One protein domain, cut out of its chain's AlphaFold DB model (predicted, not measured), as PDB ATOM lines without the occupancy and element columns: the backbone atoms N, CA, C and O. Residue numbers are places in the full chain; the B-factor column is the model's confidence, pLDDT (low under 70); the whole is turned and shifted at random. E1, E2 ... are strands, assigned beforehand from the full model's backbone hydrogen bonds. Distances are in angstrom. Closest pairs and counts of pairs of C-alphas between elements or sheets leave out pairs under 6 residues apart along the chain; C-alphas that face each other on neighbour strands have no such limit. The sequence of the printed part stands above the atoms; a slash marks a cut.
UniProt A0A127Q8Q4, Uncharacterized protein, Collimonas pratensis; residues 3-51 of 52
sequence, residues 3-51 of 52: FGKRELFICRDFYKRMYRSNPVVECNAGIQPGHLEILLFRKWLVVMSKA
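Overview. This is residues 3 to 51 of the 52 residues of an uncharacterized protein of Collimonas pratensis (UniProt A0A127Q8Q4). A single twisted sheet of four antiparallel strands makes the body, a slab with no helix packed on it, and a long loop, residues 13 to 24, swings beyond one end of it from edge strand E1 to edge strand E2. The 49 printed residues hold no named helix and four named strands, E1, E2, E3 and E4 along the chain, and the class is all strand. Across the sheet the order is E1, E4, E3, E2, all antiparallel. The whole is compact, with a radius of gyration of the C-alphas of 11.1 A, yet elongated, with spans of 32 by 17 by 16 A.

Along the chain. E1, residues 6 to 12, begins at C-alpha 6 at (24.776, -1.033, -4.952) and is 19.4 A long from first to last C-alpha. Residues 13 to 24 form no named element. E2, residues 25 to 29, starts at C-alpha 25 at (23.146, -13.351, -21.195) and is 13.5 A long. E3, residues 35 to 40, is 16.2 A long. E4, residues 44 to 50, is 19.4 A long and ends at C-alpha 50 at (28.484, 0.845, -6.805).

Arrangement. E1 is an edge strand, and its neighbour is E4, antiparallel at 160 degrees between their directions. The C-alphas of Ile 10 and Val 46 face each other at 4.5 A, and N 9 and O 47 are within hydrogen-bond range at 2.8 A. E1 and E2 are apart, although they follow each other in the chain. E2, the other edge strand, forms a hairpin with E3, antiparallel at 164 degrees; C-alphas 27 and 38 face each other at 4.5 A, and N 28 and O 37 are 2.8 A apart, within hydrogen-bond range. E3 and E4 form a second hairpin, antiparallel at 163 degrees; C-alphas 49 and 35 face each other at 4.4 A, and N 46 and O 38 are within hydrogen-bond range at 2.7 A. E2, E3 and E4 make a meander, each strand the antiparallel neighbour of the one before. E1 to E4 make a Greek key, four strands in a row of which three are a meander and the first is the antiparallel neighbour of the fourth.

Size, cuts and confidence. The two C-alphas farthest apart, those of Gly 4 and Met 18, are 34.2 A from each other. The sheet is twisted, with C-alphas up to 4.1 A off its best plane. The link from E1 to E2 is long, with 12 residues, and the other two are tight. The printed part has no cut. Its mean pLDDT is 74.3; residues 3, 5 to 6, 14 to 23, 33 and 51 are under 70.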
ATOM      1  N   PHE A   3      19.918  -2.148  -4.029       60.03
ATOM      2  CA  PHE A   3      20.243  -3.424  -3.387       60.03
ATOM      3  C   PHE A   3      21.458  -3.201  -2.476       60.03
ATOM      4  O   PHE A   3      22.613  -3.257  -2.903       60.03
ATOM      5  N   GLY A   4      21.200  -2.884  -1.204       72.31
ATOM      6  CA  GLY A   4      22.251  -2.592  -0.223       72.31
ATOM      7  C   GLY A   4      23.094  -1.365  -0.608       72.31
ATOM      8  O   GLY A   4      22.556  -0.279  -0.793       72.31
ATOM      9  N   LYS A   5      24.419  -1.541  -0.743       68.81
ATOM     10  CA  LYS A   5      25.385  -0.497  -1.164       68.81
ATOM     11  C   LYS A   5      25.551  -0.385  -2.691       68.81
ATOM     12  O   LYS A   5      26.509   0.220  -3.164       68.81
ATOM     13  N   ARG A   6      24.698  -1.038  -3.483       66.06
ATOM     14  CA  ARG A   6      24.776  -1.033  -4.952       66.06
ATOM     15  C   ARG A   6      23.448  -0.573  -5.538       66.06
ATOM     16  O   ARG A   6      22.375  -1.005  -5.113       66.06
ATOM     17  N   GLU A   7      23.518   0.329  -6.500       77.12
ATOM     18  CA  GLU A   7      22.363   0.779  -7.262       77.12
ATOM     19  C   GLU A   7      22.151  -0.161  -8.437       77.12
ATOM     20  O   GLU A   7      23.073  -0.431  -9.202       77.12
ATOM     21  N   LEU A   8      20.935  -0.682  -8.557       77.25
ATOM     22  CA  LEU A   8      20.548  -1.568  -9.639       77.25
ATOM     23  C   LEU A   8      19.508  -0.850 -10.493       77.25
ATOM     24  O   LEU A   8      18.462  -0.386 -10.009       77.25
ATOM     25  N   PHE A   9      19.838  -0.725 -11.766       79.88
ATOM     26  CA  PHE A   9      19.078  -0.004 -12.760       79.88
ATOM     27  C   PHE A   9      18.759  -0.955 -13.905       79.88
ATOM     28  O   PHE A   9      19.647  -1.538 -14.513       79.88
ATOM     29  N   ILE A  10      17.472  -1.166 -14.154       78.88
ATOM     30  CA  ILE A  10      17.004  -2.057 -15.211       78.88
ATOM     31  C   ILE A  10      16.414  -1.163 -16.286       78.88
ATOM     32  O   ILE A  10      15.384  -0.527 -16.069       78.88
ATOM     33  N   CYS A  11      17.069  -1.119 -17.435       78.00
ATOM     34  CA  CYS A  11      16.590  -0.412 -18.605       78.00
ATOM     35  C   CYS A  11      16.287  -1.386 -19.727       78.00
ATOM     36  O   CYS A  11      16.874  -2.458 -19.840       78.00
ATOM     37  N   ARG A  12      15.359  -0.997 -20.596       78.00
ATOM     38  CA  ARG A  12      15.211  -1.677 -21.875       78.00
ATOM     39  C   ARG A  12      16.373  -1.239 -22.760       78.00
ATOM     40  O   ARG A  12      16.648  -0.046 -22.850       78.00
ATOM     41  N   ASP A  13      17.076  -2.190 -23.356       73.25
ATOM     42  CA  ASP A  13      18.173  -1.888 -24.268       73.25
ATOM     43  C   ASP A  13      17.586  -1.220 -25.521       73.25
ATOM     44  O   ASP A  13      16.817  -1.831 -26.265       73.25
ATOM     45  N   PHE A  14      17.879   0.068 -25.705       62.88
ATOM     46  CA  PHE A  14      17.495   0.839 -26.896       62.88
ATOM     47  C   PHE A  14      18.609   0.855 -27.950       62.88
ATOM     48  O   PHE A  14      18.403   1.336 -29.064       62.88
ATOM     49  N   TYR A  15      19.791   0.336 -27.612       65.44
ATOM     50  CA  TYR A  15      20.947   0.358 -28.491       65.44
ATOM     51  C   TYR A  15      20.938  -0.832 -29.448       65.44
ATOM     52  O   TYR A  15      20.862  -1.992 -29.056       65.44
ATOM     53  N   LYS A  16      21.075  -0.556 -30.745       59.00
ATOM     54  CA  LYS A  16      21.207  -1.601 -31.762       59.00
ATOM     55  C   LYS A  16      22.646  -2.127 -31.744       59.00
ATOM     56  O   LYS A  16      23.486  -1.675 -32.518       59.00
ATOM     57  N   ARG A  17      22.960  -3.051 -30.830       66.25
ATOM     58  CA  ARG A  17      24.284  -3.697 -30.767       66.25
ATOM     59  C   ARG A  17      24.506  -4.521 -32.045       66.25
ATOM     60  O   ARG A  17      23.811  -5.501 -32.287       66.25
ATOM     61  N   MET A  18      25.459  -4.093 -32.878       59.06
ATOM     62  CA  MET A  18      25.797  -4.718 -34.171       59.06
ATOM     63  C   MET A  18      26.734  -5.938 -34.057       59.06
ATOM     64  O   MET A  18      27.118  -6.513 -35.073       59.06
ATOM     65  N   TYR A  19      27.096  -6.364 -32.844       66.44
ATOM     66  CA  TYR A  19      28.034  -7.466 -32.617       66.44
ATOM     67  C   TYR A  19      27.313  -8.811 -32.393       66.44
ATOM     68  O   TYR A  19      26.182  -8.863 -31.904       66.44
ATOM     69  N   ARG A  20      27.962  -9.931 -32.758       58.81
ATOM     70  CA  ARG A  20      27.469 -11.303 -32.503       58.81
ATOM     71  C   ARG A  20      27.656 -11.672 -31.026       58.81
ATOM     72  O   ARG A  20      28.571 -12.400 -30.664       58.81
ATOM     73  N   SER A  21      26.762 -11.168 -30.189       62.59
ATOM     74  CA  SER A  21      26.723 -11.443 -28.751       62.59
ATOM     75  C   SER A  21      25.882 -12.669 -28.407       62.59
ATOM     76  O   SER A  21      24.910 -12.981 -29.111       62.59
ATOM     77  N   ASN A  22      26.201 -13.326 -27.290       68.88
ATOM     78  CA  ASN A  22      25.438 -14.458 -26.767       68.88
ATOM     79  C   ASN A  22      23.962 -14.037 -26.543       68.88
ATOM     80  O   ASN A  22      23.708 -13.028 -25.886       68.88
ATOM     81  N   PRO A  23      22.965 -14.737 -27.117       68.50
ATOM     82  CA  PRO A  23      21.591 -14.228 -27.195       68.50
ATOM     83  C   PRO A  23      20.834 -14.233 -25.859       68.50
ATOM     84  O   PRO A  23      19.770 -13.623 -25.773       68.50
ATOM     85  N   VAL A  24      21.360 -14.913 -24.835       77.00
ATOM     86  CA  VAL A  24      20.672 -15.129 -23.552       77.00
ATOM     87  C   VAL A  24      21.181 -14.178 -22.472       77.00
ATOM     88  O   VAL A  24      20.388 -13.429 -21.905       77.00
ATOM     89  N   VAL A  25      22.491 -14.186 -22.210       80.50
ATOM     90  CA  VAL A  25      23.146 -13.351 -21.195       80.50
ATOM     91  C   VAL A  25      24.489 -12.877 -21.731       80.50
ATOM     92  O   VAL A  25      25.283 -13.690 -22.210       80.50
ATOM     93  N   GLU A  26      24.751 -11.582 -21.610       81.38
ATOM     94  CA  GLU A  26      26.055 -10.968 -21.841       81.38
ATOM     95  C   GLU A  26      26.401 -10.078 -20.648       81.38
ATOM     96  O   GLU A  26      25.596  -9.243 -20.249       81.38
ATOM     97  N   CYS A  27      27.595 -10.250 -20.088       80.38
ATOM     98  CA  CYS A  27      28.104  -9.426 -18.998       80.38
ATOM     99  C   CYS A  27      29.230  -8.551 -19.541       80.38
ATOM    100  O   CYS A  27      30.156  -9.064 -20.168       80.38
ATOM    101  N   ASN A  28      29.162  -7.252 -19.286       79.06
ATOM    102  CA  ASN A  28      30.157  -6.285 -19.705       79.06
ATOM    103  C   ASN A  28      30.579  -5.423 -18.515       79.06
ATOM    104  O   ASN A  28      29.757  -5.043 -17.679       79.06
ATOM    105  N   ALA A  29      31.873  -5.132 -18.425       75.12
ATOM    106  CA  ALA A  29      32.357  -4.157 -17.462       75.12
ATOM    107  C   ALA A  29      31.994  -2.771 -18.003       75.12
ATOM    108  O   ALA A  29      32.395  -2.418 -19.111       75.12
ATOM    109  N   GLY A  30      31.199  -2.013 -17.251       72.44
ATOM    110  CA  GLY A  30      30.854  -0.656 -17.644       72.44
ATOM    111  C   GLY A  30      32.092   0.236 -17.683       72.44
ATOM    112  O   GLY A  30      33.115  -0.057 -17.064       72.44
ATOM    113  N   ILE A  31      31.986   1.363 -18.383       72.38
ATOM    114  CA  ILE A  31      33.095   2.319 -18.574       72.38
ATOM    115  C   ILE A  31      33.624   2.869 -17.232       72.38
ATOM    116  O   ILE A  31      34.784   3.265 -17.135       72.38
ATOM    117  N   GLN A  32      32.792   2.885 -16.188       72.56
ATOM    118  CA  GLN A  32      33.164   3.381 -14.864       72.56
ATOM    119  C   GLN A  32      33.539   2.241 -13.899       72.56
ATOM    120  O   GLN A  32      32.859   1.210 -13.859       72.56
ATOM    121  N   PRO A  33      34.570   2.424 -13.055       68.94
ATOM    122  CA  PRO A  33      34.961   1.430 -12.065       68.94
ATOM    123  C   PRO A  33      33.827   1.192 -11.059       68.94
ATOM    124  O   PRO A  33      33.369   2.106 -10.378       68.94
ATOM    125  N   GLY A  34      33.378  -0.060 -10.954       74.12
ATOM    126  CA  GLY A  34      32.235  -0.440 -10.115       74.12
ATOM    127  C   GLY A  34      30.886  -0.443 -10.837       74.12
ATOM    128  O   GLY A  34      29.868  -0.651 -10.177       74.12
ATOM    129  N   HIS A  35      30.879  -0.249 -12.158       78.69
ATOM    130  CA  HIS A  35      29.710  -0.391 -13.016       78.69
ATOM    131  C   HIS A  35      29.755  -1.744 -13.751       78.69
ATOM    132  O   HIS A  35      30.738  -2.070 -14.413       78.69
ATOM    133  N   LEU A  36      28.707  -2.551 -13.621       82.75
ATOM    134  CA  LEU A  36      28.564  -3.860 -14.257       82.75
ATOM    135  C   LEU A  36      27.270  -3.870 -15.065       82.75
ATOM    136  O   LEU A  36      26.192  -3.679 -14.507       82.75
ATOM    137  N   GLU A  37      27.375  -4.104 -16.365       85.88
ATOM    138  CA  GLU A  37      26.239  -4.134 -17.282       85.88
ATOM    139  C   GLU A  37      25.953  -5.577 -17.685       85.88
ATOM    140  O   GLU A  37      26.840  -6.300 -18.130       85.88
ATOM    141  N   ILE A  38      24.710  -6.016 -17.543       85.00
ATOM    142  CA  ILE A  38      24.265  -7.354 -17.919       85.00
ATOM    143  C   ILE A  38      23.125  -7.207 -18.910       85.00
ATOM    144  O   ILE A  38      22.055  -6.708 -18.576       85.00
ATOM    145  N   LEU A  39      23.333  -7.662 -20.135       85.06
ATOM    146  CA  LEU A  39      22.299  -7.723 -21.151       85.06
ATOM    147  C   LEU A  39      21.621  -9.094 -21.101       85.06
ATOM    148  O   LEU A  39      22.250 -10.123 -21.338       85.06
ATOM    149  N   LEU A  40      20.319  -9.098 -20.836       81.38
ATOM    150  CA  LEU A  40      19.459 -10.275 -20.837       81.38
ATOM    151  C   LEU A  40      18.551 -10.254 -22.068       81.38
ATOM    152  O   LEU A  40      17.872  -9.259 -22.357       81.38
ATOM    153  N   PHE A  41      18.525 -11.368 -22.800       79.00
ATOM    154  CA  PHE A  41      17.666 -11.588 -23.972       79.00
ATOM    155  C   PHE A  41      17.752 -10.495 -25.055       79.00
ATOM    156  O   PHE A  41      16.787 -10.276 -25.791       79.00
ATOM    157  N   ARG A  42      18.873  -9.758 -25.128       74.88
ATOM    158  CA  ARG A  42      19.061  -8.584 -26.010       74.88
ATOM    159  C   ARG A  42      17.957  -7.520 -25.902       74.88
ATOM    160  O   ARG A  42      17.693  -6.793 -26.853       74.88
ATOM    161  N   LYS A  43      17.259  -7.471 -24.766       77.19
ATOM    162  CA  LYS A  43      16.136  -6.552 -24.530       77.19
ATOM    163  C   LYS A  43      16.245  -5.832 -23.203       77.19
ATOM    164  O   LYS A  43      15.772  -4.707 -23.102       77.19
ATOM    165  N   TRP A  44      16.824  -6.473 -22.197       82.12
ATOM    166  CA  TRP A  44      16.883  -5.949 -20.842       82.12
ATOM    167  C   TRP A  44      18.336  -5.714 -20.471       82.12
ATOM    168  O   TRP A  44      19.111  -6.657 -20.380       82.12
ATOM    169  N   LEU A  45      18.699  -4.458 -20.277       84.44
ATOM    170  CA  LEU A  45      19.997  -4.043 -19.785       84.44
ATOM    171  C   LEU A  45      19.890  -3.822 -18.276       84.44
ATOM    172  O   LEU A  45      19.205  -2.916 -17.806       84.44
ATOM    173  N   VAL A  46      20.561  -4.671 -17.515       84.50
ATOM    174  CA  VAL A  46      20.674  -4.575 -16.067       84.50
ATOM    175  C   VAL A  46      22.022  -3.964 -15.740       84.50
ATOM    176  O   VAL A  46      23.064  -4.586 -15.893       84.50
ATOM    177  N   VAL A  47      21.988  -2.735 -15.272       83.19
ATOM    178  CA  VAL A  47      23.141  -1.968 -14.845       83.19
ATOM    179  C   VAL A  47      23.237  -2.030 -13.327       83.19
ATOM    180  O   VAL A  47      22.313  -1.650 -12.613       83.19
ATOM    181  N   MET A  48      24.368  -2.487 -12.817       80.50
ATOM    182  CA  MET A  48      24.721  -2.420 -11.406       80.50
ATOM    183  C   MET A  48      25.831  -1.397 -11.226       80.50
ATOM    184  O   MET A  48      26.935  -1.603 -11.710       80.50
ATOM    185  N   SER A  49      25.558  -0.324 -10.496       77.81
ATOM    186  CA  SER A  49      26.558   0.660 -10.096       77.81
ATOM    187  C   SER A  49      26.867   0.513  -8.609       77.81
ATOM    188  O   SER A  49      25.978   0.259  -7.792       77.81
ATOM    189  N   LYS A  50      28.128   0.674  -8.216       72.38
ATOM    190  CA  LYS A  50      28.484   0.845  -6.805       72.38
ATOM    191  C   LYS A  50      27.899   2.183  -6.341       72.38
ATOM    192  O   LYS A  50      28.228   3.217  -6.910       72.38
ATOM    193  N   ALA A  51      27.024   2.157  -5.336       63.56
ATOM    194  CA  ALA A  51      26.575   3.390  -4.703       63.56
ATOM    195  C   ALA A  51      27.765   3.929  -3.900       63.56
ATOM    196  O   ALA A  51      28.354   3.168  -3.123       63.56
TER     197      ALA A  51